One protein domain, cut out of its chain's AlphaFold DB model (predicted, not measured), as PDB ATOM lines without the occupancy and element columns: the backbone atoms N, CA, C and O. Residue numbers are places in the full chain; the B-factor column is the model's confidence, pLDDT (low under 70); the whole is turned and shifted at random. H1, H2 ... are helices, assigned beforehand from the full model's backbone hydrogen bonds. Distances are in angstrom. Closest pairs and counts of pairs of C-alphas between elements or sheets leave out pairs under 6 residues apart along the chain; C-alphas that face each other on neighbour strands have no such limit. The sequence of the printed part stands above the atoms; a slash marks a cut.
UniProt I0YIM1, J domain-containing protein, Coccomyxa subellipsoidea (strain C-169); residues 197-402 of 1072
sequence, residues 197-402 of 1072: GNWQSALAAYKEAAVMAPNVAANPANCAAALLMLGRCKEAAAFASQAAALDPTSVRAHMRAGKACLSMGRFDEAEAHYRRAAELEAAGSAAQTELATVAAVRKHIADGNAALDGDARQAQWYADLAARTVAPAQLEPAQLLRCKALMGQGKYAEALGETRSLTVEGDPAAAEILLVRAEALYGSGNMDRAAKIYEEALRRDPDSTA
ATOM      1  N   GLY A 197      82.138 155.466 102.603       91.19
ATOM      2  CA  GLY A 197      81.605 154.198 103.109       91.19
ATOM      3  C   GLY A 197      80.863 153.354 102.068       91.19
ATOM      4  O   GLY A 197      80.295 152.316 102.407       91.19
ATOM      5  N   ASN A 198      80.873 153.754 100.791       93.56
ATOM      6  CA  ASN A 198      80.282 152.984  99.702       93.56
ATOM      7  C   ASN A 198      81.315 152.006  99.119       93.56
ATOM      8  O   ASN A 198      81.918 152.230  98.066       93.56
ATOM      9  N   TRP A 199      81.516 150.896  99.828       93.12
ATOM     10  CA  TRP A 199      82.541 149.900  99.506       93.12
ATOM     11  C   TRP A 199      82.300 149.175  98.174       93.12
ATOM     12  O   TRP A 199      83.260 148.772  97.518       93.12
ATOM     13  N   GLN A 200      81.039 149.014  97.751       93.69
ATOM     14  CA  GLN A 200      80.700 148.353  96.485       93.69
ATOM     15  C   GLN A 200      81.082 149.218  95.282       93.69
ATOM     16  O   GLN A 200      81.772 148.738  94.381       93.69
ATOM     17  N   SER A 201      80.702 150.501  95.286       91.69
ATOM     18  CA  SER A 201      81.102 151.438  94.229       91.69
ATOM     19  C   SER A 201      82.610 151.709  94.254       91.69
ATOM     20  O   SER A 201      83.223 151.823  93.195       91.69
ATOM     21  N   ALA A 202      83.233 151.726  95.439       93.12
ATOM     22  CA  ALA A 202      84.689 151.804  95.562       93.12
ATOM     23  C   ALA A 202      85.386 150.601  94.910       93.12
ATOM     24  O   ALA A 202      86.342 150.779  94.162       93.12
ATOM     25  N   LEU A 203      84.890 149.381  95.147       93.94
ATOM     26  CA  LEU A 203      85.427 148.168  94.531       93.94
ATOM     27  C   LEU A 203      85.291 148.189  93.004       93.94
ATOM     28  O   LEU A 203      86.229 147.784  92.326       93.94
ATOM     29  N   ALA A 204      84.157 148.646  92.467       93.62
ATOM     30  CA  ALA A 204      83.961 148.762  91.021       93.62
ATOM     31  C   ALA A 204      85.007 149.700  90.394       93.62
ATOM     32  O   ALA A 204      85.729 149.292  89.486       93.62
ATOM     33  N   ALA A 205      85.181 150.894  90.969       91.69
ATOM     34  CA  ALA A 205      86.185 151.850  90.512       91.69
ATOM     35  C   ALA A 205      87.621 151.307  90.652       91.69
ATOM     36  O   ALA A 205      88.427 151.430  89.735       91.69
ATOM     37  N   TYR A 206      87.956 150.641  91.762       92.81
ATOM     38  CA  TYR A 206      89.284 150.038  91.915       92.81
ATOM     39  C   TYR A 206      89.536 148.876  90.946       92.81
ATOM     40  O   TYR A 206      90.665 148.725  90.483       92.81
ATOM     41  N   LYS A 207      88.516 148.078  90.602       92.50
ATOM     42  CA  LYS A 207      88.640 147.019  89.591       92.50
ATOM     43  C   LYS A 207      88.892 147.598  88.204       92.50
ATOM     44  O   LYS A 207      89.762 147.095  87.504       92.50
ATOM     45  N   GLU A 208      88.190 148.664  87.829       91.56
ATOM     46  CA  GLU A 208      88.448 149.378  86.573       91.56
ATOM     47  C   GLU A 208      89.878 149.935  86.534       91.56
ATOM     48  O   GLU A 208      90.583 149.741  85.549       91.56
ATOM     49  N   ALA A 209      90.354 150.519  87.641       89.31
ATOM     50  CA  ALA A 209      91.742 150.965  87.762       89.31
ATOM     51  C   ALA A 209      92.751 149.808  87.607       89.31
ATOM     52  O   ALA A 209      93.768 149.960  86.931       89.31
ATOM     53  N   ALA A 210      92.460 148.636  88.183       88.69
ATOM     54  CA  ALA A 210      93.299 147.443  88.054       88.69
ATOM     55  C   ALA A 210      93.330 146.869  86.627       88.69
ATOM     56  O   ALA A 210      94.346 146.303  86.234       88.69
ATOM     57  N   VAL A 211      92.253 147.030  85.850       90.56
ATOM     58  CA  VAL A 211      92.221 146.655  84.425       90.56
ATOM     59  C   VAL A 211      93.024 147.646  83.579       90.56
ATOM     60  O   VAL A 211      93.755 147.221  82.690       90.56
ATOM     61  N   MET A 212      92.923 148.949  83.864       87.75
ATOM     62  CA  MET A 212      93.654 149.996  83.136       87.75
ATOM     63  C   MET A 212      95.171 149.916  83.346       87.75
ATOM     64  O   MET A 212      95.930 150.139  82.409       87.75
ATOM     65  N   ALA A 213      95.614 149.588  84.563       86.19
ATOM     66  CA  ALA A 213      97.029 149.436  84.887       86.19
ATOM     67  C   ALA A 213      97.256 148.217  85.807       86.19
ATOM     68  O   ALA A 213      97.258 148.362  87.039       86.19
ATOM     69  N   PRO A 214      97.473 147.014  85.237       85.00
ATOM     70  CA  PRO A 214      97.634 145.778  86.009       85.00
ATOM     71  C   PRO A 214      98.980 145.681  86.743       85.00
ATOM     72  O   PRO A 214      99.081 144.971  87.741       85.00
ATOM     73  N   ASN A 215      99.998 146.418  86.289       85.75
ATOM     74  CA  ASN A 215     101.357 146.370  86.846       85.75
ATOM     75  C   ASN A 215     101.541 147.279  88.076       85.75
ATOM     76  O   ASN A 215     102.560 147.210  88.758       85.75
ATOM     77  N   VAL A 216     100.565 148.140  88.380       87.56
ATOM     78  CA  VAL A 216     100.640 149.080  89.505       87.56
ATOM     79  C   VAL A 216     100.136 148.394  90.776       87.56
ATOM     80  O   VAL A 216      98.931 148.241  90.957       87.56
ATOM     81  N   ALA A 217     101.036 148.048  91.706       87.56
ATOM     82  CA  ALA A 217     100.712 147.320  92.946       87.56
ATOM     83  C   ALA A 217      99.623 147.985  93.820       87.56
ATOM     84  O   ALA A 217      98.871 147.307  94.527       87.56
ATOM     85  N   ALA A 218      99.483 149.315  93.754       87.38
ATOM     86  CA  ALA A 218      98.464 150.056  94.500       87.38
ATOM     87  C   ALA A 218      97.019 149.718  94.075       87.38
ATOM     88  O   ALA A 218      96.113 149.780  94.912       87.38
ATOM     89  N   ASN A 219      96.793 149.346  92.810       87.94
ATOM     90  CA  ASN A 219      95.472 149.006  92.271       87.94
ATOM     91  C   ASN A 219      94.877 147.734  92.912       87.94
ATOM     92  O   ASN A 219      93.827 147.830  93.564       87.94
ATOM     93  N   PRO A 220      95.536 146.558  92.836       90.69
ATOM     94  CA  PRO A 220      95.057 145.355  93.507       90.69
ATOM     95  C   PRO A 220      95.073 145.505  95.038       90.69
ATOM     96  O   PRO A 220      94.158 145.025  95.709       90.69
ATOM     97  N   ALA A 221      96.013 146.270  95.614       89.88
ATOM     98  CA  ALA A 221      96.017 146.539  97.053       89.88
ATOM     99  C   ALA A 221      94.751 147.284  97.516       89.88
ATOM    100  O   ALA A 221      94.226 146.997  98.597       89.88
ATOM    101  N   ASN A 222      94.268 148.261  96.744       91.38
ATOM    102  CA  ASN A 222      93.059 149.024  97.068       91.38
ATOM    103  C   ASN A 222      91.776 148.223  96.797       91.38
ATOM    104  O   ASN A 222      90.831 148.322  97.584       91.38
ATOM    105  N   CYS A 223      91.775 147.345  95.783       90.81
ATOM    106  CA  CYS A 223      90.729 146.329  95.613       90.81
ATOM    107  C   CYS A 223      90.613 145.443  96.862       90.81
ATOM    108  O   CYS A 223      89.519 145.276  97.400       90.81
ATOM    109  N   ALA A 224      91.742 144.932  97.365       91.75
ATOM    110  CA  ALA A 224      91.772 144.110  98.573       91.75
ATOM    111  C   ALA A 224      91.241 144.860  99.805       91.75
ATOM    112  O   ALA A 224      90.495 144.286 100.595       91.75
ATOM    113  N   ALA A 225      91.552 146.152  99.952       90.94
ATOM    114  CA  ALA A 225      91.023 146.972 101.043       90.94
ATOM    115  C   ALA A 225      89.489 147.100 100.994       90.94
ATOM    116  O   ALA A 225      88.823 146.883 102.004       90.94
ATOM    117  N   ALA A 226      88.916 147.392  99.821       92.38
ATOM    118  CA  ALA A 226      87.463 147.452  99.649       92.38
ATOM    119  C   ALA A 226      86.792 146.085  99.883       92.38
ATOM    120  O   ALA A 226      85.744 146.011 100.522       92.38
ATOM    121  N   LEU A 227      87.418 144.993  99.431       91.62
ATOM    122  CA  LEU A 227      86.923 143.627  99.641       91.62
ATOM    123  C   LEU A 227      86.946 143.206 101.115       91.62
ATOM    124  O   LEU A 227      86.005 142.554 101.562       91.62
ATOM    125  N   LEU A 228      87.968 143.607 101.880       89.38
ATOM    126  CA  LEU A 228      88.022 143.377 103.327       89.38
ATOM    127  C   LEU A 228      86.865 144.073 104.054       89.38
ATOM    128  O   LEU A 228      86.239 143.460 104.915       89.38
ATOM    129  N   MET A 229      86.533 145.311 103.675       89.00
ATOM    130  CA  MET A 229      85.393 146.037 104.255       89.00
ATOM    131  C   MET A 229      84.039 145.415 103.887       89.00
ATOM    132  O   MET A 229      83.097 145.477 104.672       89.00
ATOM    133  N   LEU A 230      83.948 144.773 102.719       88.31
ATOM    134  CA  LEU A 230      82.773 144.011 102.282       88.31
ATOM    135  C   LEU A 230      82.685 142.602 102.897       88.31
ATOM    136  O   LEU A 230      81.703 141.905 102.650       88.31
ATOM    137  N   GLY A 231      83.702 142.149 103.641       84.50
ATOM    138  CA  GLY A 231      83.779 140.774 104.142       84.50
ATOM    139  C   GLY A 231      83.992 139.729 103.038       84.50
ATOM    140  O   GLY A 231      83.631 138.572 103.191       84.50
ATOM    141  N   ARG A 232      84.551 140.092 101.882       87.00
ATOM    142  CA  ARG A 232      84.863 139.137 100.801       87.00
ATOM    143  C   ARG A 232      86.319 138.690 100.909       87.00
ATOM    144  O   ARG A 232      87.132 138.964 100.028       87.00
ATOM    145  N   CYS A 233      86.662 138.024 102.015       85.69
ATOM    146  CA  CYS A 233      88.049 137.724 102.384       85.69
ATOM    147  C   CYS A 233      88.783 136.807 101.388       85.69
ATOM    148  O   CYS A 233      89.969 137.031 101.149       85.69
ATOM    149  N   LYS A 234      88.090 135.852 100.743       84.12
ATOM    150  CA  LYS A 234      88.679 134.976  99.706       84.12
ATOM    151  C   LYS A 234      89.224 135.769  98.517       84.12
ATOM    152  O   LYS A 234      90.385 135.624  98.146       84.12
ATOM    153  N   GLU A 235      88.411 136.666  97.963       88.19
ATOM    154  CA  GLU A 235      88.842 137.549  96.872       88.19
ATOM    155  C   GLU A 235      89.878 138.571  97.349       88.19
ATOM    156  O   GLU A 235      90.831 138.865  96.628       88.19
ATOM    157  N   ALA A 236      89.723 139.094  98.571       89.94
ATOM    158  CA  ALA A 236      90.679 140.039  99.140       89.94
ATOM    159  C   ALA A 236      92.088 139.440  99.241       89.94
ATOM    160  O   ALA A 236      93.057 140.129  98.933       89.94
ATOM    161  N   ALA A 237      92.205 138.167  99.630       88.19
ATOM    162  CA  ALA A 237      93.488 137.480  99.725       88.19
ATOM    163  C   ALA A 237      94.170 137.322  98.361       88.19
ATOM    164  O   ALA A 237      95.378 137.535  98.271       88.19
ATOM    165  N   ALA A 238      93.414 137.026  97.298       90.19
ATOM    166  CA  ALA A 238      93.958 136.924  95.944       90.19
ATOM    167  C   ALA A 238      94.537 138.269  95.464       90.19
ATOM    168  O   ALA A 238      95.707 138.340  95.091       90.19
ATOM    169  N   PHE A 239      93.759 139.354  95.560       91.38
ATOM    170  CA  PHE A 239      94.223 140.691  95.169       91.38
ATOM    171  C   PHE A 239      95.353 141.217  96.069       91.38
ATOM    172  O   PHE A 239      96.276 141.867  95.586       91.38
ATOM    173  N   ALA A 240      95.329 140.926  97.373       90.44
ATOM    174  CA  ALA A 240      96.401 141.337  98.277       90.44
ATOM    175  C   ALA A 240      97.710 140.576  98.012       90.44
ATOM    176  O   ALA A 240      98.780 141.182  98.047       90.44
ATOM    177  N   SER A 241      97.628 139.281  97.693       89.69
ATOM    178  CA  SER A 241      98.793 138.472  97.311       89.69
ATOM    179  C   SER A 241      99.371 138.928  95.972       89.69
ATOM    180  O   SER A 241     100.584 139.046  95.842       89.69
ATOM    181  N   GLN A 242      98.516 139.280  95.005       91.50
ATOM    182  CA  GLN A 242      98.944 139.887  93.741       91.50
ATOM    183  C   GLN A 242      99.674 141.219  93.976       91.50
ATOM    184  O   GLN A 242     100.731 141.451  93.399       91.50
ATOM    185  N   ALA A 243      99.149 142.079  94.852       91.25
ATOM    186  CA  ALA A 243      99.803 143.338  95.198       91.25
ATOM    187  C   ALA A 243     101.178 143.126  95.852       91.25
ATOM    188  O   ALA A 243     102.119 143.842  95.528       91.25
ATOM    189  N   ALA A 244     101.297 142.134  96.738       90.94
ATOM    190  CA  ALA A 244     102.559 141.773  97.379       90.94
ATOM    191  C   ALA A 244     103.568 141.136  96.405       90.94
ATOM    192  O   ALA A 244     104.770 141.255  96.610       90.94
ATOM    193  N   ALA A 245     103.097 140.476  95.342       91.25
ATOM    194  CA  ALA A 245     103.959 139.953  94.283       91.25
ATOM    195  C   ALA A 245     104.496 141.067  93.365       91.25
ATOM    196  O   ALA A 245     105.647 141.005  92.946       91.25
ATOM    197  N   LEU A 246     103.673 142.081  93.071       90.88
ATOM    198  CA  LEU A 246     104.068 143.242  92.263       90.88
ATOM    199  C   LEU A 246     105.020 144.183  93.012       90.88
ATOM    200  O   LEU A 246     105.932 144.736  92.405       90.88
ATOM    201  N   ASP A 247     104.815 144.364  94.317       89.25
ATOM    202  CA  ASP A 247     105.713 145.127  95.187       89.25
ATOM    203  C   ASP A 247     106.004 144.349  96.486       89.25
ATOM    204  O   ASP A 247     105.290 144.511  97.486       89.25
ATOM    205  N   PRO A 248     107.081 143.537  96.502       89.06
ATOM    206  CA  PRO A 248     107.505 142.768  97.676       89.06
ATOM    207  C   PRO A 248     107.996 143.618  98.855       89.06
ATOM    208  O   PRO A 248     108.241 143.085  99.938       89.06
ATOM    209  N   THR A 249     108.195 144.924  98.653       88.94
ATOM    210  CA  THR A 249     108.597 145.865  99.710       88.94
ATOM    211  C   THR A 249     107.396 146.568 100.344       88.94
ATOM    212  O   THR A 249     107.524 147.264 101.354       88.94
ATOM    213  N   SER A 250     106.193 146.346  99.805       87.50
ATOM    214  CA  SER A 250     104.971 146.972 100.290       87.50
ATOM    215  C   SER A 250     104.474 146.344 101.589       87.50
ATOM    216  O   SER A 250     103.732 145.357 101.605       87.50
ATOM    217  N   VAL A 251     104.768 147.009 102.705       88.50
ATOM    218  CA  VAL A 251     104.197 146.674 104.019       88.50
ATOM    219  C   VAL A 251     102.665 146.632 103.966       88.50
ATOM    220  O   VAL A 251     102.038 145.708 104.482       88.50
ATOM    221  N   ARG A 252     102.025 147.601 103.291       87.69
ATOM    222  CA  ARG A 252     100.555 147.678 103.193       87.69
ATOM    223  C   ARG A 252      99.948 146.480 102.461       87.69
ATOM    224  O   ARG A 252      98.870 146.036 102.857       87.69
ATOM    225  N   ALA A 253     100.602 145.974 101.416       88.81
ATOM    226  CA  ALA A 253     100.128 144.797 100.691       88.81
ATOM    227  C   ALA A 253     100.223 143.540 101.567       88.81
ATOM    228  O   ALA A 253      99.222 142.839 101.733       88.81
ATOM    229  N   HIS A 254     101.370 143.326 102.222       91.25
ATOM    230  CA  HIS A 254     101.568 142.210 103.148       91.25
ATOM    231  C   HIS A 254     100.612 142.252 104.349       91.25
ATOM    232  O   HIS A 254     100.013 141.234 104.684       91.25
ATOM    233  N   MET A 255     100.367 143.425 104.938       90.38
ATOM    234  CA  MET A 255      99.400 143.584 106.034       90.38
ATOM    235  C   MET A 255      97.965 143.240 105.607       90.38
ATOM    236  O   MET A 255      97.232 142.577 106.339       90.38
ATOM    237  N   ARG A 256      97.546 143.662 104.405       90.94
ATOM    238  CA  ARG A 256      96.212 143.340 103.866       90.94
ATOM    239  C   ARG A 256      96.084 141.852 103.530       90.94
ATOM    240  O   ARG A 256      95.033 141.274 103.806       90.94
ATOM    241  N   ALA A 257      97.139 141.235 102.993       90.44
ATOM    242  CA  ALA A 257      97.181 139.804 102.698       90.44
ATOM    243  C   ALA A 257      97.117 138.968 103.983       90.44
ATOM    244  O   ALA A 257      96.278 138.072 104.085       90.44
ATOM    245  N   GLY A 258      97.916 139.327 104.993       91.19
ATOM    246  CA  GLY A 258      97.895 138.703 106.315       91.19
ATOM    247  C   GLY A 258      96.513 138.777 106.965       91.19
ATOM    248  O   GLY A 258      95.974 137.757 107.392       91.19
ATOM    249  N   LYS A 259      95.874 139.955 106.927       89.56
ATOM    250  CA  LYS A 259      94.529 140.157 107.483       89.56
ATOM    251  C   LYS A 259      93.456 139.344 106.760       89.56
ATOM    252  O   LYS A 259      92.599 138.746 107.414       89.56
ATOM    253  N   ALA A 260      93.507 139.295 105.428       88.75
ATOM    254  CA  ALA A 260      92.595 138.480 104.629       88.75
ATOM    255  C   ALA A 260      92.761 136.983 104.940       88.75
ATOM    256  O   ALA A 260      91.767 136.295 105.167       88.75
ATOM    257  N   CYS A 261      94.004 136.497 105.021       89.12
ATOM    258  CA  CYS A 261      94.315 135.105 105.349       89.12
ATOM    259  C   CYS A 261      93.890 134.735 106.776       89.12
ATOM    260  O   CYS A 261      93.280 133.684 106.977       89.12
ATOM    261  N   LEU A 262      94.119 135.623 107.751       88.12
ATOM    262  CA  LEU A 262      93.691 135.435 109.138       88.12
ATOM    263  C   LEU A 262      92.165 135.355 109.254       88.12
ATOM    264  O   LEU A 262      91.653 134.477 109.943       88.12
ATOM    265  N   SER A 263      91.430 136.217 108.545       84.06
ATOM    266  CA  SER A 263      89.958 136.171 108.527       84.06
ATOM    267  C   SER A 263      89.395 134.878 107.930       84.06
ATOM    268  O   SER A 263      88.290 134.494 108.287       84.06
ATOM    269  N   MET A 264      90.155 134.183 107.078       80.38
ATOM    270  CA  MET A 264      89.794 132.861 106.546       80.38
ATOM    271  C   MET A 264      90.305 131.689 107.399       80.38
ATOM    272  O   MET A 264      90.025 130.540 107.082       80.38
ATOM    273  N   GLY A 265      91.089 131.942 108.451       83.38
ATOM    274  CA  GLY A 265      91.711 130.887 109.257       83.38
ATOM    275  C   GLY A 265      92.942 130.220 108.624       83.38
ATOM    276  O   GLY A 265      93.410 129.206 109.136       83.38
ATOM    277  N   ARG A 266      93.511 130.785 107.548       86.81
ATOM    278  CA  ARG A 266      94.775 130.326 106.937       86.81
ATOM    279  C   ARG A 266      95.957 130.888 107.727       86.81
ATOM    280  O   ARG A 266      96.600 131.853 107.312       86.81
ATOM    281  N   PHE A 267      96.191 130.327 108.914       89.19
ATOM    282  CA  PHE A 267      97.132 130.890 109.888       89.19
ATOM    283  C   PHE A 267      98.586 130.911 109.400       89.19
ATOM    284  O   PHE A 267      99.282 131.885 109.665       89.19
ATOM    285  N   ASP A 268      99.039 129.887 108.673       91.19
ATOM    286  CA  ASP A 268     100.441 129.786 108.233       91.19
ATOM    287  C   ASP A 268     100.788 130.850 107.182       91.19
ATOM    288  O   ASP A 268     101.818 131.518 107.273       91.19
ATOM    289  N   GLU A 269      99.884 131.079 106.229       90.25
ATOM    290  CA  GLU A 269     100.028 132.131 105.217       90.25
ATOM    291  C   GLU A 269      99.887 133.528 105.818       90.25
ATOM    292  O   GLU A 269     100.645 134.437 105.471       90.25
ATOM    293  N   ALA A 270      98.959 133.704 106.768       91.00
ATOM    294  CA  ALA A 270      98.829 134.958 107.500       91.00
ATOM    295  C   ALA A 270     100.125 135.298 108.251       91.00
ATOM    296  O   ALA A 270     100.610 136.427 108.188       91.00
ATOM    297  N   GLU A 271     100.709 134.305 108.920       92.69
ATOM    298  CA  GLU A 271     101.956 134.447 109.660       92.69
ATOM    299  C   GLU A 271     103.139 134.762 108.733       92.69
ATOM    300  O   GLU A 271     103.931 135.647 109.047       92.69
ATOM    301  N   ALA A 272     103.238 134.115 107.567       92.94
ATOM    302  CA  ALA A 272     104.272 134.414 106.574       92.94
ATOM    303  C   ALA A 272     104.206 135.873 106.087       92.94
ATOM    304  O   ALA A 272     105.223 136.570 106.067       92.94
ATOM    305  N   HIS A 273     103.009 136.367 105.755       92.50
ATOM    306  CA  HIS A 273     102.830 137.751 105.319       92.50
ATOM    307  C   HIS A 273     103.112 138.769 106.426       92.50
ATOM    308  O   HIS A 273     103.783 139.770 106.172       92.50
ATOM    309  N   TYR A 274     102.651 138.522 107.654       92.50
ATOM    310  CA  TYR A 274     102.922 139.440 108.756       92.50
ATOM    311  C   TYR A 274     104.391 139.418 109.204       92.50
ATOM    312  O   TYR A 274     104.917 140.472 109.549       92.50
ATOM    313  N   ARG A 275     105.090 138.273 109.134       92.12
ATOM    314  CA  ARG A 275     106.550 138.223 109.343       92.12
ATOM    315  C   ARG A 275     107.276 139.071 108.312       92.12
ATOM    316  O   ARG A 275     108.100 139.896 108.692       92.12
ATOM    317  N   ARG A 276     106.904 138.951 107.032       90.75
ATOM    318  CA  ARG A 276     107.510 139.766 105.977       90.75
ATOM    319  C   ARG A 276     107.251 141.261 106.172       90.75
ATOM    320  O   ARG A 276     108.161 142.060 105.997       90.75
ATOM    321  N   ALA A 277     106.042 141.645 106.582       90.50
ATOM    322  CA  ALA A 277     105.736 143.033 106.932       90.50
ATOM    323  C   ALA A 277     106.560 143.530 108.136       90.50
ATOM    324  O   ALA A 277     107.039 144.658 108.115       90.50
ATOM    325  N   ALA A 278     106.768 142.688 109.153       89.81
ATOM    326  CA  ALA A 278     107.555 143.031 110.338       89.81
ATOM    327  C   ALA A 278     109.063 143.159 110.055       89.81
ATOM    328  O   ALA A 278     109.726 143.940 110.725       89.81
ATOM    329  N   GLU A 279     109.604 142.427 109.076       88.81
ATOM    330  CA  GLU A 279     110.992 142.587 108.603       88.81
ATOM    331  C   GLU A 279     111.221 143.929 107.888       88.81
ATOM    332  O   GLU A 279     112.341 144.436 107.868       88.81
ATOM    333  N   LEU A 280     110.168 144.485 107.282       86.38
ATOM    334  CA  LEU A 280     110.204 145.728 106.507       86.38
ATOM    335  C   LEU A 280     109.895 146.980 107.358       86.38
ATOM    336  O   LEU A 280     110.177 148.094 106.919       86.38
ATOM    337  N   GLU A 281     109.321 146.822 108.557       83.38
ATOM    338  CA  GLU A 281     109.006 147.909 109.500       83.38
ATOM    339  C   GLU A 281     109.986 147.962 110.695       83.38
ATOM    340  O   GLU A 281     110.650 146.986 111.033       83.38
ATOM    341  N   ALA A 282     110.069 149.110 111.381       70.44
ATOM    342  CA  ALA A 282     110.852 149.249 112.615       70.44
ATOM    343  C   ALA A 282     110.231 148.463 113.793       70.44
ATOM    344  O   ALA A 282     109.022 148.239 113.837       70.44
ATOM    345  N   ALA A 283     111.044 148.069 114.782       58.97
ATOM    346  CA  ALA A 283     110.592 147.286 115.940       58.97
ATOM    347  C   ALA A 283     109.419 147.956 116.696       58.97
ATOM    348  O   ALA A 283     109.464 149.152 116.978       58.97
ATOM    349  N   GLY A 284     108.382 147.179 117.045       60.75
ATOM    350  CA  GLY A 284     107.137 147.669 117.658       60.75
ATOM    351  C   GLY A 284     106.001 147.979 116.672       60.75
ATOM    352  O   GLY A 284     105.042 148.658 117.035       60.75
ATOM    353  N   SER A 285     106.104 147.514 115.425       75.25
ATOM    354  CA  SER A 285     105.156 147.844 114.362       75.25
ATOM    355  C   SER A 285     103.801 147.129 114.454       75.25
ATOM    356  O   SER A 285     103.632 146.123 115.153       75.25
ATOM    357  N   ALA A 286     102.826 147.626 113.683       83.94
ATOM    358  CA  ALA A 286     101.504 147.014 113.568       83.94
ATOM    359  C   ALA A 286     101.591 145.535 113.136       83.94
ATOM    360  O   ALA A 286     100.833 144.704 113.638       83.94
ATOM    361  N   ALA A 287     102.561 145.171 112.291       85.62
ATOM    362  CA  ALA A 287     102.781 143.785 111.878       85.62
ATOM    363  C   ALA A 287     103.133 142.841 113.047       85.62
ATOM    364  O   ALA A 287     102.638 141.715 113.098       85.62
ATOM    365  N   GLN A 288     103.918 143.295 114.033       87.06
ATOM    366  CA  GLN A 288     104.252 142.486 115.216       87.06
ATOM    367  C   GLN A 288     103.031 142.250 116.117       87.06
ATOM    368  O   GLN A 288     102.851 141.151 116.649       87.06
ATOM    369  N   THR A 289     102.154 143.251 116.254       89.12
ATOM    370  CA  THR A 289     100.897 143.101 117.009       89.12
ATOM    371  C   THR A 289      99.925 142.125 116.337       89.12
ATOM    372  O   THR A 289      99.271 141.323 117.011       89.12
ATOM    373  N   GLU A 290      99.884 142.119 115.005       89.94
ATOM    374  CA  GLU A 290      99.083 141.170 114.232       89.94
ATOM    375  C   GLU A 290      99.651 139.742 114.322       89.94
ATOM    376  O   GLU A 290      98.886 138.801 114.522       89.94
ATOM    377  N   LEU A 291     100.980 139.557 114.301       90.56
ATOM    378  CA  LEU A 291     101.612 138.249 114.558       90.56
ATOM    379  C   LEU A 291     101.241 137.679 115.933       90.56
ATOM    380  O   LEU A 291     100.891 136.502 116.044       90.56
ATOM    381  N   ALA A 292     101.274 138.513 116.977       90.88
ATOM    382  CA  ALA A 292     100.844 138.110 118.314       90.88
ATOM    383  C   ALA A 292      99.358 137.708 118.334       90.88
ATOM    384  O   ALA A 292      98.986 136.733 118.992       90.88
ATOM    385  N   THR A 293      98.519 138.406 117.564       90.38
ATOM    386  CA  THR A 293      97.095 138.077 117.398       90.38
ATOM    387  C   THR A 293      96.903 136.722 116.713       90.38
ATOM    388  O   THR A 293      96.134 135.901 117.215       90.38
ATOM    389  N   VAL A 294      97.633 136.430 115.627       91.62
ATOM    390  CA  VAL A 294      97.598 135.114 114.955       91.62
ATOM    391  C   VAL A 294      97.960 133.997 115.938       91.62
ATOM    392  O   VAL A 294      97.235 133.005 116.046       91.62
ATOM    393  N   ALA A 295      99.043 134.174 116.702       92.44
ATOM    394  CA  ALA A 295      99.485 133.197 117.693       92.44
ATOM    395  C   ALA A 295      98.439 132.980 118.801       92.44
ATOM    396  O   ALA A 295      98.152 131.836 119.166       92.44
ATOM    397  N   ALA A 296      97.828 134.057 119.303       91.75
ATOM    398  CA  ALA A 296      96.772 133.986 120.311       91.75
ATOM    399  C   ALA A 296      95.532 133.240 119.793       91.75
ATOM    400  O   ALA A 296      95.027 132.350 120.473       91.75
ATOM    401  N   VAL A 297      95.078 133.534 118.572       91.62
ATOM    402  CA  VAL A 297      93.917 132.875 117.945       91.62
ATOM    403  C   VAL A 297      94.170 131.386 117.735       91.62
ATOM    404  O   VAL A 297      93.335 130.562 118.114       91.62
ATOM    405  N   ARG A 298      95.338 131.027 117.185       92.38
ATOM    406  CA  ARG A 298      95.732 129.625 116.985       92.38
ATOM    407  C   ARG A 298      95.763 128.880 118.322       92.38
ATOM    408  O   ARG A 298      95.241 127.770 118.415       92.38
ATOM    409  N   LYS A 299      96.295 129.517 119.370       93.56
ATOM    410  CA  LYS A 299      96.282 128.973 120.732       93.56
ATOM    411  C   LYS A 299      94.859 128.800 121.269       93.56
ATOM    412  O   LYS A 299      94.550 127.727 121.767       93.56
ATOM    413  N   HIS A 300      93.980 129.794 121.139       93.12
ATOM    414  CA  HIS A 300      92.592 129.686 121.600       93.12
ATOM    415  C   HIS A 300      91.842 128.538 120.918       93.12
ATOM    416  O   HIS A 300      91.120 127.802 121.584       93.12
ATOM    417  N   ILE A 301      92.049 128.332 119.615       92.12
ATOM    418  CA  ILE A 301      91.455 127.197 118.896       92.12
ATOM    419  C   ILE A 301      92.043 125.867 119.384       92.12
ATOM    420  O   ILE A 301      91.295 124.911 119.578       92.12
ATOM    421  N   ALA A 302      93.357 125.791 119.614       93.25
ATOM    422  CA  ALA A 302      94.003 124.590 120.142       93.25
ATOM    423  C   ALA A 302      93.514 124.243 121.562       93.25
ATOM    424  O   ALA A 302      93.111 123.105 121.807       93.25
ATOM    425  N   ASP A 303      93.470 125.228 122.461       92.88
ATOM    426  CA  ASP A 303      92.953 125.091 123.828       92.88
ATOM    427  C   ASP A 303      91.471 124.681 123.812       92.88
ATOM    428  O   ASP A 303      91.044 123.805 124.566       92.88
ATOM    429  N   GLY A 304      90.683 125.261 122.902       93.31
ATOM    430  CA  GLY A 304      89.283 124.902 122.709       93.31
ATOM    431  C   GLY A 304      89.089 123.478 122.192       93.31
ATOM    432  O   GLY A 304      88.238 122.761 122.713       93.31
ATOM    433  N   ASN A 305      89.899 123.037 121.224       92.25
ATOM    434  CA  ASN A 305      89.886 121.654 120.739       92.25
ATOM    435  C   ASN A 305      90.273 120.666 121.849       92.25
ATOM    436  O   ASN A 305      89.625 119.633 121.987       92.25
ATOM    437  N   ALA A 306      91.269 120.996 122.677       92.25
ATOM    438  CA  ALA A 306      91.647 120.180 123.833       92.25
ATOM    439  C   ALA A 306      90.533 120.113 124.896       92.25
ATOM    440  O   ALA A 306      90.376 119.099 125.575       92.25
ATOM    441  N   ALA A 307      89.730 121.173 125.029       92.62
ATOM    442  CA  ALA A 307      88.609 121.225 125.961       92.62
ATOM    443  C   ALA A 307      87.368 120.435 125.496       92.62
ATOM    444  O   ALA A 307      86.505 120.158 126.331       92.62
ATOM    445  N   LEU A 308      87.265 120.040 124.217       88.62
ATOM    446  CA  LEU A 308      86.085 119.341 123.674       88.62
ATOM    447  C   LEU A 308      85.781 118.015 124.386       88.62
ATOM    448  O   LEU A 308      84.611 117.707 124.611       88.62
ATOM    449  N   ASP A 309      86.812 117.263 124.777       79.44
ATOM    450  CA  ASP A 309      86.658 115.971 125.464       79.44
ATOM    451  C   ASP A 309      86.300 116.120 126.956       79.44
ATOM    452  O   ASP A 309      85.888 115.155 127.606       79.44
ATOM    453  N   GLY A 310      86.475 117.322 127.515       85.31
ATOM    454  CA  GLY A 310      86.272 117.620 128.931       85.31
ATOM    455  C   GLY A 310      85.029 118.464 129.194       85.31
ATOM    456  O   GLY A 310      84.048 117.976 129.756       85.31
ATOM    457  N   ASP A 311      85.089 119.744 128.822       90.06
ATOM    458  CA  ASP A 311      84.033 120.728 129.060       90.06
ATOM    459  C   ASP A 311      83.667 121.456 127.761       90.06
ATOM    460  O   ASP A 311      84.293 122.429 127.332       90.06
ATOM    461  N   ALA A 312      82.569 121.006 127.158       90.62
ATOM    462  CA  ALA A 312      82.037 121.571 125.929       90.62
ATOM    463  C   ALA A 312      81.598 123.045 126.063       90.62
ATOM    464  O   ALA A 312      81.512 123.748 125.058       90.62
ATOM    465  N   ARG A 313      81.323 123.558 127.273       92.19
ATOM    466  CA  ARG A 313      81.046 124.995 127.471       92.19
ATOM    467  C   ARG A 313      82.328 125.810 127.434       92.19
ATOM    468  O   ARG A 313      82.345 126.895 126.858       92.19
ATOM    469  N   GLN A 314      83.401 125.271 128.004       93.19
ATOM    470  CA  GLN A 314      84.720 125.885 127.935       93.19
ATOM    471  C   GLN A 314      85.231 125.923 126.487       93.19
ATOM    472  O   GLN A 314      85.710 126.961 126.037       93.19
ATOM    473  N   ALA A 315      85.050 124.838 125.727       94.19
ATOM    474  CA  ALA A 315      85.377 124.806 124.300       94.19
ATOM    475  C   ALA A 315      84.608 125.875 123.499       94.19
ATOM    476  O   ALA A 315      85.195 126.569 122.668       94.19
ATOM    477  N   GLN A 316      83.313 126.068 123.791       93.44
ATOM    478  CA  GLN A 316      82.522 127.143 123.182       93.44
ATOM    479  C   GLN A 316      83.072 128.529 123.547       93.44
ATOM    480  O   GLN A 316      83.181 129.386 122.675       93.44
ATOM    481  N   TRP A 317      83.450 128.749 124.808       93.25
ATOM    482  CA  TRP A 317      84.037 130.020 125.235       93.25
ATOM    483  C   TRP A 317      85.337 130.338 124.490       93.25
ATOM    484  O   TRP A 317      85.509 131.467 124.038       93.25
ATOM    485  N   TYR A 318      86.221 129.353 124.303       93.75
ATOM    486  CA  TYR A 318      87.445 129.530 123.516       93.75
ATOM    487  C   TYR A 318      87.162 129.827 122.040       93.75
ATOM    488  O   TYR A 318      87.839 130.666 121.445       93.75
ATOM    489  N   ALA A 319      86.142 129.192 121.460       91.62
ATOM    490  CA  ALA A 319      85.698 129.490 120.102       91.62
ATOM    491  C   ALA A 319      85.193 130.934 119.974       91.62
ATOM    492  O   ALA A 319      85.604 131.664 119.073       91.62
ATOM    493  N   ASP A 320      84.347 131.370 120.910       90.44
ATOM    494  CA  ASP A 320      83.825 132.736 120.943       90.44
ATOM    495  C   ASP A 320      84.932 133.759 121.245       90.44
ATOM    496  O   ASP A 320      84.887 134.875 120.735       90.44
ATOM    497  N   LEU A 321      85.946 133.394 122.035       90.69
ATOM    498  CA  LEU A 321      87.126 134.223 122.275       90.69
ATOM    499  C   LEU A 321      87.946 134.399 120.992       90.69
ATOM    500  O   LEU A 321      88.246 135.533 120.627       90.69
ATOM    501  N   ALA A 322      88.237 133.310 120.271       90.12
ATOM    502  CA  ALA A 322      88.936 133.350 118.984       90.12
ATOM    503  C   ALA A 322      88.175 134.168 117.922       90.12
ATOM    504  O   ALA A 322      88.776 134.890 117.131       90.12
ATOM    505  N   ALA A 323      86.841 134.096 117.927       87.75
ATOM    506  CA  ALA A 323      85.985 134.889 117.049       87.75
ATOM    507  C   ALA A 323      85.812 136.354 117.497       87.75
ATOM    508  O   ALA A 323      85.256 137.151 116.755       87.75
ATOM    509  N   ARG A 324      86.222 136.732 118.714       86.25
ATOM    510  CA  ARG A 324      86.235 138.140 119.158       86.25
ATOM    511  C   ARG A 324      87.570 138.812 118.874       86.25
ATOM    512  O   ARG A 324      87.593 140.021 118.664       86.25
ATOM    513  N   THR A 325      88.663 138.051 118.905       84.50
ATOM    514  CA  THR A 325      90.014 138.557 118.635       84.50
ATOM    515  C   THR A 325      90.228 138.851 117.152       84.50
ATOM    516  O   THR A 325      90.861 139.847 116.818       84.50
ATOM    517  N   VAL A 326      89.653 138.042 116.258       78.62
ATOM    518  CA  VAL A 326      89.530 138.346 114.822       78.62
ATOM    519  C   VAL A 326      88.099 138.803 114.571       78.62
ATOM    520  O   VAL A 326      87.188 138.180 115.095       78.62
ATOM    521  N   ALA A 327      87.873 139.878 113.810       64.00
ATOM    522  CA  ALA A 327      86.534 140.436 113.584       64.00
ATOM    523  C   ALA A 327      85.447 139.353 113.316       64.00
ATOM    524  O   ALA A 327      85.686 138.404 112.565       64.00
ATOM    525  N   PRO A 328      84.233 139.502 113.885       55.16
ATOM    526  CA  PRO A 328      83.391 138.375 114.321       55.16
ATOM    527  C   PRO A 328      82.728 137.498 113.250       55.16
ATOM    528  O   PRO A 328      82.040 136.541 113.601       55.16
ATOM    529  N   ALA A 329      82.869 137.796 111.958       57.12
ATOM    530  CA  ALA A 329      81.955 137.248 110.959       57.12
ATOM    531  C   ALA A 329      82.425 135.966 110.239       57.12
ATOM    532  O   ALA A 329      81.570 135.290 109.670       57.12
ATOM    533  N   GLN A 330      83.725 135.621 110.204       67.00
ATOM    534  CA  GLN A 330      84.221 134.682 109.166       67.00
ATOM    535  C   GLN A 330      85.303 133.675 109.565       67.00
ATOM    536  O   GLN A 330      85.749 132.918 108.707       67.00
ATOM    537  N   LEU A 331      85.716 133.610 110.836       81.81
ATOM    538  CA  LEU A 331      86.753 132.657 111.236       81.81
ATOM    539  C   LEU A 331      86.202 131.220 111.261       81.81
ATOM    540  O   LEU A 331      85.704 130.749 112.287       81.81
ATOM    541  N   GLU A 332      86.321 130.525 110.131       83.56
ATOM    542  CA  GLU A 332      85.812 129.165 109.918       83.56
ATOM    543  C   GLU A 332      86.282 128.170 110.998       83.56
ATOM    544  O   GLU A 332      85.422 127.516 111.594       83.56
ATOM    545  N   PRO A 333      87.578 128.090 111.374       86.94
ATOM    546  CA  PRO A 333      88.019 127.170 112.425       86.94
ATOM    547  C   PRO A 333      87.348 127.410 113.786       86.94
ATOM    548  O   PRO A 333      87.043 126.460 114.507       86.94
ATOM    549  N   ALA A 334      87.078 128.671 114.141       88.75
ATOM    550  CA  ALA A 334      86.384 129.007 115.382       88.75
ATOM    551  C   ALA A 334      84.891 128.658 115.301       88.75
ATOM    552  O   ALA A 334      84.337 128.111 116.253       88.75
ATOM    553  N   GLN A 335      84.242 128.895 114.159       88.38
ATOM    554  CA  GLN A 335      82.855 128.476 113.930       88.38
ATOM    555  C   GLN A 335      82.713 126.950 113.988       88.38
ATOM    556  O   GLN A 335      81.781 126.432 114.606       88.38
ATOM    557  N   LEU A 336      83.665 126.221 113.409       90.06
ATOM    558  CA  LEU A 336      83.679 124.764 113.396       90.06
ATOM    559  C   LEU A 336      83.932 124.187 114.798       90.06
ATOM    560  O   LEU A 336      83.224 123.270 115.226       90.06
ATOM    561  N   LEU A 337      84.855 124.779 115.567       91.81
ATOM    562  CA  LEU A 337      85.045 124.472 116.988       91.81
ATOM    563  C   LEU A 337      83.773 124.754 117.802       91.81
ATOM    564  O   LEU A 337      83.359 123.918 118.605       91.81
ATOM    565  N   ARG A 338      83.105 125.890 117.566       91.88
ATOM    566  CA  ARG A 338      81.832 126.220 118.219       91.88
ATOM    567  C   ARG A 338      80.751 125.197 117.889       91.88
ATOM    568  O   ARG A 338      80.043 124.766 118.794       91.88
ATOM    569  N   CYS A 339      80.650 124.753 116.637       92.56
ATOM    570  CA  CYS A 339      79.726 123.688 116.242       92.56
ATOM    571  C   CYS A 339      80.006 122.392 117.016       92.56
ATOM    572  O   CYS A 339      79.085 121.810 117.589       92.56
ATOM    573  N   LYS A 340      81.275 121.964 117.097       92.38
ATOM    574  CA  LYS A 340      81.693 120.786 117.879       92.38
ATOM    575  C   LYS A 340      81.351 120.932 119.365       92.38
ATOM    576  O   LYS A 340      80.805 120.006 119.964       92.38
ATOM    577  N   ALA A 341      81.584 122.107 119.938       93.31
ATOM    578  CA  ALA A 341      81.246 122.421 121.321       93.31
ATOM    579  C   ALA A 341      79.725 122.384 121.576       93.31
ATOM    580  O   ALA A 341      79.270 121.776 122.544       93.31
ATOM    581  N   LEU A 342      78.916 122.959 120.682       92.69
ATOM    582  CA  LEU A 342      77.451 122.909 120.761       92.69
ATOM    583  C   LEU A 342      76.926 121.469 120.676       92.69
ATOM    584  O   LEU A 342      76.023 121.100 121.431       92.69
ATOM    585  N   MET A 343      77.519 120.632 119.819       90.81
ATOM    586  CA  MET A 343      77.201 119.200 119.768       90.81
ATOM    587  C   MET A 343      77.546 118.494 121.083       90.81
ATOM    588  O   MET A 343      76.714 117.750 121.598       90.81
ATOM    589  N   GLY A 344      78.707 118.782 121.681       87.56
ATOM    590  CA  GLY A 344      79.089 118.259 122.999       87.56
ATOM    591  C   GLY A 344      78.128 118.661 124.129       87.56
ATOM    592  O   GLY A 344      77.982 117.938 125.111       87.56
ATOM    593  N   GLN A 345      77.410 119.777 123.976       88.75
ATOM    594  CA  GLN A 345      76.351 120.211 124.896       88.75
ATOM    595  C   GLN A 345      74.972 119.597 124.592       88.75
ATOM    596  O   GLN A 345      74.017 119.840 125.330       88.75
ATOM    597  N   GLY A 346      74.835 118.830 123.507       87.56
ATOM    598  CA  GLY A 346      73.562 118.277 123.036       87.56
ATOM    599  C   GLY A 346      72.697 119.257 122.232       87.56
ATOM    600  O   GLY A 346      71.540 118.957 121.934       87.56
ATOM    601  N   LYS A 347      73.229 120.426 121.854       89.50
ATOM    602  CA  LYS A 347      72.518 121.485 121.117       89.50
ATOM    603  C   LYS A 347      72.669 121.332 119.602       89.50
ATOM    604  O   LYS A 347      73.168 122.211 118.901       89.50
ATOM    605  N   TYR A 348      72.209 120.203 119.075       89.62
ATOM    606  CA  TYR A 348      72.390 119.853 117.661       89.62
ATOM    607  C   TYR A 348      71.675 120.802 116.690       89.62
ATOM    608  O   TYR A 348      72.182 121.052 115.602       89.62
ATOM    609  N   ALA A 349      70.524 121.367 117.069       88.06
ATOM    610  CA  ALA A 349      69.792 122.308 116.217       88.06
ATOM    611  C   ALA A 349      70.547 123.636 116.017       88.06
ATOM    612  O   ALA A 349      70.607 124.136 114.895       88.06
ATOM    613  N   GLU A 350      71.157 124.171 117.082       89.62
ATOM    614  CA  GLU A 350      72.005 125.370 117.019       89.62
ATOM    615  C   GLU A 350      73.252 125.087 116.165       89.62
ATOM    616  O   GLU A 350      73.546 125.839 115.239       89.62
ATOM    617  N   ALA A 351      73.913 123.943 116.390       90.81
ATOM    618  CA  ALA A 351      75.057 123.516 115.581       90.81
ATOM    619  C   ALA A 351      74.698 123.381 114.089       90.81
ATOM    620  O   ALA A 351      75.441 123.837 113.225       90.81
ATOM    621  N   LEU A 352      73.531 122.814 113.759       89.69
ATOM    622  CA  LEU A 352      73.066 122.726 112.372       89.69
ATOM    623  C   LEU A 352      72.812 124.099 111.748       89.69
ATOM    624  O   LEU A 352      73.093 124.271 110.564       89.69
ATOM    625  N   GLY A 353      72.295 125.061 112.516       88.19
ATOM    626  CA  GLY A 353      72.131 126.444 112.068       88.19
ATOM    627  C   GLY A 353      73.465 127.077 111.674       88.19
ATOM    628  O   GLY A 353      73.579 127.617 110.577       88.19
ATOM    629  N   GLU A 354      74.480 126.917 112.520       86.00
ATOM    630  CA  GLU A 354      75.842 127.415 112.291       86.00
ATOM    631  C   GLU A 354      76.522 126.722 111.101       86.00
ATOM    632  O   GLU A 354      77.109 127.376 110.252       86.00
ATOM    633  N   THR A 355      76.371 125.404 110.936       85.62
ATOM    634  CA  THR A 355      76.983 124.718 109.781       85.62
ATOM    635  C   THR A 355      76.435 125.170 108.425       85.62
ATOM    636  O   THR A 355      77.043 124.847 107.409       85.62
ATOM    637  N   ARG A 356      75.296 125.879 108.360       84.81
ATOM    638  CA  ARG A 356      74.741 126.399 107.094       84.81
ATOM    639  C   ARG A 356      75.483 127.623 106.570       84.81
ATOM    640  O   ARG A 356      75.449 127.837 105.364       84.81
ATOM    641  N   SER A 357      76.112 128.415 107.439       80.38
ATOM    642  CA  SER A 357      76.917 129.567 107.009       80.38
ATOM    643  C   SER A 357      78.289 129.152 106.471       80.38
ATOM    644  O   SER A 357      78.916 129.929 105.758       80.38
ATOM    645  N   LEU A 358      78.730 127.926 106.769       80.25
ATOM    646  CA  LEU A 358      79.992 127.367 106.295       80.25
ATOM    647  C   LEU A 358      79.887 126.910 104.834       80.25
ATOM    648  O   LEU A 358      79.053 126.065 104.481       80.25
ATOM    649  N   THR A 359      80.759 127.459 103.987       70.62
ATOM    650  CA  THR A 359      80.861 127.114 102.567       70.62
ATOM    651  C   THR A 359      81.572 125.780 102.375       70.62
ATOM    652  O   THR A 359      82.600 125.524 102.981       70.62
ATOM    653  N   VAL A 360      81.025 124.929 101.507       69.88
ATOM    654  CA  VAL A 360      81.585 123.600 101.176       69.88
ATOM    655  C   VAL A 360      82.238 123.601  99.782       69.88
ATOM    656  O   VAL A 360      82.916 122.656  99.385       69.88
ATOM    657  N   GLU A 361      82.033 124.660  98.997       62.97
ATOM    658  CA  GLU A 361      82.511 124.746  97.618       62.97
ATOM    659  C   GLU A 361      83.986 125.168  97.551       62.97
ATOM    660  O   GLU A 361      84.351 126.255  97.992       62.97
ATOM    661  N   GLY A 362      84.824 124.312  96.956       61.28
ATOM    662  CA  GLY A 362      86.206 124.633  96.577       61.28
ATOM    663  C   GLY A 362      87.259 124.579  97.690       61.28
ATOM    664  O   GLY A 362      88.438 124.707  97.377       61.28
ATOM    665  N   ASP A 363      86.876 124.357  98.952       65.94
ATOM    666  CA  ASP A 363      87.815 124.363 100.082       65.94
ATOM    667  C   ASP A 363      88.343 122.953 100.429       65.94
ATOM    668  O   ASP A 363      87.557 122.004 100.515       65.94
ATOM    669  N   PRO A 364      89.648 122.795 100.733       64.12
ATOM    670  CA  PRO A 364      90.210 121.543 101.257       64.12
ATOM    671  C   PRO A 364      89.560 121.086 102.577       64.12
ATOM    672  O   PRO A 364      89.473 119.892 102.848       64.12
ATOM    673  N   ALA A 365      89.050 122.029 103.379       72.44
ATOM    674  CA  ALA A 365      88.363 121.775 104.649       72.44
ATOM    675  C   ALA A 365      86.893 121.321 104.491       72.44
ATOM    676  O   ALA A 365      86.230 120.977 105.473       72.44
ATOM    677  N   ALA A 366      86.375 121.258 103.257       80.75
ATOM    678  CA  ALA A 366      84.989 120.889 102.970       80.75
ATOM    679  C   ALA A 366      84.585 119.526 103.564       80.75
ATOM    680  O   ALA A 366      83.456 119.369 104.035       80.75
ATOM    681  N   ALA A 367      85.500 118.552 103.584       83.38
ATOM    682  CA  ALA A 367      85.250 117.236 104.169       83.38
ATOM    683  C   ALA A 367      84.997 117.312 105.688       83.38
ATOM    684  O   ALA A 367      84.095 116.643 106.196       83.38
ATOM    685  N   GLU A 368      85.729 118.167 106.409       86.19
ATOM    686  CA  GLU A 368      85.555 118.356 107.852       86.19
ATOM    687  C   GLU A 368      84.238 119.078 108.173       86.19
ATOM    688  O   GLU A 368      83.511 118.673 109.084       86.19
ATOM    689  N   ILE A 369      83.875 120.096 107.386       88.56
ATOM    690  CA  ILE A 369      82.584 120.792 107.512       88.56
ATOM    691  C   ILE A 369      81.427 119.807 107.305       88.56
ATOM    692  O   ILE A 369      80.475 119.781 108.094       88.56
ATOM    693  N   LEU A 370      81.504 118.977 106.258       91.00
ATOM    694  CA  LEU A 370      80.490 117.963 105.970       91.00
ATOM    695  C   LEU A 370      80.421 116.901 107.070       91.00
ATOM    696  O   LEU A 370      79.317 116.514 107.452       91.00
ATOM    697  N   LEU A 371      81.558 116.481 107.631       91.44
ATOM    698  CA  LEU A 371      81.603 115.572 108.776       91.44
ATOM    699  C   LEU A 371      80.880 116.167 109.992       91.44
ATOM    700  O   LEU A 371      80.008 115.515 110.565       91.44
ATOM    701  N   VAL A 372      81.186 117.413 110.364       91.88
ATOM    702  CA  VAL A 372      80.531 118.103 111.490       91.88
ATOM    703  C   VAL A 372      79.030 118.260 111.237       91.88
ATOM    704  O   VAL A 372      78.221 118.011 112.132       91.88
ATOM    705  N   ARG A 373      78.629 118.599 110.007       92.62
ATOM    706  CA  ARG A 373      77.216 118.680 109.607       92.62
ATOM    707  C   ARG A 373      76.519 117.318 109.693       92.62
ATOM    708  O   ARG A 373      75.383 117.243 110.163       92.62
ATOM    709  N   ALA A 374      77.181 116.243 109.269       92.69
ATOM    710  CA  ALA A 374      76.653 114.884 109.333       92.69
ATOM    711  C   ALA A 374      76.520 114.381 110.779       92.69
ATOM    712  O   ALA A 374      75.503 113.774 111.114       92.69
ATOM    713  N   GLU A 375      77.489 114.674 111.650       91.12
ATOM    714  CA  GLU A 375      77.420 114.353 113.081       91.12
ATOM    715  C   GLU A 375      76.333 115.169 113.795       91.12
ATOM    716  O   GLU A 375      75.593 114.627 114.616       91.12
ATOM    717  N   ALA A 376      76.132 116.436 113.421       91.44
ATOM    718  CA  ALA A 376      75.035 117.239 113.954       91.44
ATOM    719  C   ALA A 376      73.659 116.706 113.504       91.44
ATOM    720  O   ALA A 376      72.718 116.635 114.301       91.44
ATOM    721  N   LEU A 377      73.533 116.270 112.243       91.56
ATOM    722  CA  LEU A 377      72.320 115.622 111.733       91.56
ATOM    723  C   LEU A 377      72.068 114.281 112.419       91.56
ATOM    724  O   LEU A 377      70.928 114.010 112.802       91.56
ATOM    725  N   TYR A 378      73.120 113.482 112.602       90.62
ATOM    726  CA  TYR A 378      73.078 112.240 113.362       90.62
ATOM    727  C   TYR A 378      72.522 112.517 114.757       90.62
ATOM    728  O   TYR A 378      71.442 112.010 115.048       90.62
ATOM    729  N   GLY A 379      73.174 113.420 115.501       88.38
ATOM    730  CA  GLY A 379      72.799 113.917 116.828       88.38
ATOM    731  C   GLY A 379      71.350 114.388 116.939       88.38
ATOM    732  O   GLY A 379      70.673 114.133 117.925       88.38
ATOM    733  N   SER A 380      70.830 115.040 115.897       86.88
ATOM    734  CA  SER A 380      69.431 115.488 115.849       86.88
ATOM    735  C   SER A 380      68.405 114.364 115.612       86.88
ATOM    736  O   SER A 380      67.203 114.611 115.674       86.88
ATOM    737  N   GLY A 381      68.849 113.139 115.313       86.38
ATOM    738  CA  GLY A 381      67.996 111.998 114.965       86.38
ATOM    739  C   GLY A 381      67.623 111.897 113.478       86.38
ATOM    740  O   GLY A 381      66.908 110.969 113.093       86.38
ATOM    741  N   ASN A 382      68.120 112.795 112.620       88.38
ATOM    742  CA  ASN A 382      67.830 112.833 111.181       88.38
ATOM    743  C   ASN A 382      68.755 111.897 110.380       88.38
ATOM    744  O   ASN A 382      69.583 112.343 109.582       88.38
ATOM    745  N   MET A 383      68.597 110.588 110.584       89.31
ATOM    746  CA  MET A 383      69.491 109.554 110.043       89.31
ATOM    747  C   MET A 383      69.584 109.538 108.511       89.31
ATOM    748  O   MET A 383      70.682 109.432 107.971       89.31
ATOM    749  N   ASP A 384      68.464 109.699 107.803       88.75
ATOM    750  CA  ASP A 384      68.439 109.606 106.335       88.75
ATOM    751  C   ASP A 384      69.231 110.742 105.680       88.75
ATOM    752  O   ASP A 384      69.970 110.543 104.714       88.75
ATOM    753  N   ARG A 385      69.110 111.955 106.234       91.56
ATOM    754  CA  ARG A 385      69.902 113.108 105.789       91.56
ATOM    755  C   ARG A 385      71.361 112.950 106.198       91.56
ATOM    756  O   ARG A 385      72.231 113.234 105.385       91.56
ATOM    757  N   ALA A 386      71.630 112.462 107.410       92.81
ATOM    758  CA  ALA A 386      72.992 112.218 107.875       92.81
ATOM    759  C   ALA A 386      73.741 111.251 106.944       92.81
ATOM    760  O   ALA A 386      74.853 111.560 106.529       92.81
ATOM    761  N   ALA A 387      73.121 110.130 106.549       93.12
ATOM    762  CA  ALA A 387      73.721 109.160 105.627       93.12
ATOM    763  C   ALA A 387      74.137 109.799 104.291       93.12
ATOM    764  O   ALA A 387      75.268 109.605 103.853       93.12
ATOM    765  N   LYS A 388      73.263 110.618 103.691       93.94
ATOM    766  CA  LYS A 388      73.557 111.324 102.432       93.94
ATOM    767  C   LYS A 388      74.735 112.290 102.562       93.94
ATOM    768  O   LYS A 388      75.584 112.329 101.678       93.94
ATOM    769  N   ILE A 389      74.809 113.044 103.662       93.12
ATOM    770  CA  ILE A 389      75.923 113.976 103.896       93.12
ATOM    771  C   ILE A 389      77.230 113.217 104.162       93.12
ATOM    772  O   ILE A 389      78.272 113.631 103.668       93.12
ATOM    773  N   TYR A 390      77.201 112.080 104.867       93.75
ATOM    774  CA  TYR A 390      78.391 111.233 105.014       93.75
ATOM    775  C   TYR A 390      78.887 110.675 103.673       93.75
ATOM    776  O   TYR A 390      80.092 110.616 103.446       93.75
ATOM    777  N   GLU A 391      77.979 110.268 102.783       92.88
ATOM    778  CA  GLU A 391      78.332 109.826 101.427       92.88
ATOM    779  C   GLU A 391      78.940 110.963 100.602       92.88
ATOM    780  O   GLU A 391      79.911 110.753  99.879       92.88
ATOM    781  N   GLU A 392      78.396 112.175 100.725       91.25
ATOM    782  CA  GLU A 392      78.970 113.364 100.099       91.25
ATOM    783  C   GLU A 392      80.369 113.672 100.647       91.25
ATOM    784  O   GLU A 392      81.281 113.911  99.860       91.25
ATOM    785  N   ALA A 393      80.559 113.590 101.967       90.38
ATOM    786  CA  ALA A 393      81.854 113.786 102.613       90.38
ATOM    787  C   ALA A 393      82.895 112.770 102.117       90.38
ATOM    788  O   ALA A 393      84.000 113.161 101.759       90.38
ATOM    789  N   LEU A 394      82.526 111.487 102.010       91.00
ATOM    790  CA  LEU A 394      83.407 110.430 101.490       91.00
ATOM    791  C   LEU A 394      83.700 110.558  99.995       91.00
ATOM    792  O   LEU A 394      84.747 110.119  99.535       91.00
ATOM    793  N   ARG A 395      82.792 111.152  99.212       89.81
ATOM    794  CA  ARG A 395      83.066 111.446  97.798       89.81
ATOM    795  C   ARG A 395      84.154 112.513  97.652       89.81
ATOM    796  O   ARG A 395      84.869 112.503  96.657       89.81
ATOM    797  N   ARG A 396      84.245 113.444  98.611       86.19
ATOM    798  CA  ARG A 396      85.285 114.485  98.655       86.19
ATOM    799  C   ARG A 396      86.597 113.952  99.223       86.19
ATOM    800  O   ARG A 396      87.644 114.255  98.669       86.19
ATOM    801  N   ASP A 397      86.514 113.171 100.295       85.50
ATOM    802  CA  ASP A 397      87.651 112.553 100.977       85.50
ATOM    803  C   ASP A 397      87.371 111.057 101.239       85.50
ATOM    804  O   ASP A 397      86.765 110.706 102.263       85.50
ATOM    805  N   PRO A 398      87.781 110.167 100.312       87.56
ATOM    806  CA  PRO A 398      87.586 108.723 100.447       87.56
ATOM    807  C   PRO A 398      88.340 108.094 101.626       87.56
ATOM    808  O   PRO A 398      87.894 107.072 102.154       87.56
ATOM    809  N   ASP A 399      89.441 108.708 102.065       87.94
ATOM    810  CA  ASP A 399      90.331 108.167 103.099       87.94
ATOM    811  C   ASP A 399      89.865 108.528 104.521       87.94
ATOM    812  O   ASP A 399      90.394 108.032 105.525       87.94
ATOM    813  N   SER A 400      88.812 109.345 104.635       88.50
ATOM    814  CA  SER A 400      88.244 109.756 105.914       88.50
ATOM    815  C   SER A 400      87.643 108.587 106.703       88.50
ATOM    816  O   SER A 400      86.462 108.226 106.592       88.50
ATOM    817  N   THR A 401      88.436 108.032 107.622       89.88
ATOM    818  CA  THR A 401      87.987 106.972 108.542       89.88
ATOM    819  C   THR A 401      86.838 107.419 109.456       89.88
ATOM    820  O   THR A 401      86.031 106.595 109.897       89.88
ATOM    821  N   ALA A 402      86.732 108.717 109.760       89.62
ATOM    822  CA  ALA A 402      85.647 109.274 110.565       89.62
ATOM    823  C   ALA A 402      84.310 109.213 109.812       89.62
ATOM    824  O   ALA A 402      83.351 108.634 110.332       89.62
TER     825      ALA A 402
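What this domain is: This is residues 197 to 402 of the 1072 residues of the protein "J domain-containing protein" of Coccomyxa subellipsoidea (strain C-169) (UniProt I0YIM1). What is the main shape? Two stacks of helices running back and forth stand like the arms of a U on the long helix H6, with H1 to H5 in one stack and H7 to H11 in the other. H1 and H11 lie at the far ends of the two stacks, apart from each other. What is it made of, and how large is it? The printed part has 206 residues with eleven named helices, H1 to H11 in order along the chain, and no named strand: it is all helix. It is compact, with a radius of gyration of the C-alphas of 19.2 A, and spans 55 by 36 by 36 A, only just elongated.

How they stand to each other: What touches the longest helix? H6, residues 286 to 307, touches H5, residues 267 to 280, the closest C-alphas being those of Ala 278 and Ala 287, 5.1 A apart. It touches H7, residues 312 to 325, opposite ways at a shallow tilt of 12 degrees, closest at the C-alphas of Gly 304 and Ala 315, 4.2 A. Its residues 301 to 305 alone touch H8, residues 332 to 344, closest at the C-alphas of Ile 301 and Ala 334, 6.4 A. What lies beyond H5? H4, residues 251 to 263, touches H5, with the closest C-alphas, Gly 258 and Ala 270, 4.0 A apart. H3, residues 233 to 246, touches H4 at Ala 240 and Ala 257, closest C-alphas 4.7 A; H2, residues 218 to 229, touches H3 at Ala 224 and Ala 236, 4.3 A; H1, residues 199 to 212, touches H2 at Ala 210 and Asn 219, 5.0 A. What lies beyond H8? H8 is the hub, touching H6, H7, H9, residues 348 to 355, and H10, residues 366 to 379. H10 touches H11, residues 383 to 396, with the closest C-alphas, Ala 374 and Ala 386, 4.8 A apart. How do the helices run? H2 to H8 are an up and down bundle, each running against the one before it. In H1 to H11 every O i to N i+4 pair is within hydrogen-bond range.

Where its parts are: Where do the helices begin and end? C-alpha 199 of H1 is at (82.541, 149.900, 99.506), and C-alpha 396 of H11 is at (85.285, 114.485, 98.655). How long are they? H6 measures 31.4 A from first to last C-alpha, and H5, H7 and H11 each 20.1 A.

The domain as a whole: Which C-alphas are farthest apart? Those of Ala 282 and Asp 384, at 58.4 A. Is the printed part whole? It has no cut, and no link is long. Where is confidence low? Residues 283 to 284, 327 to 330 and 360 to 364 are under 70, while the mean pLDDT of the printed part is 87.8.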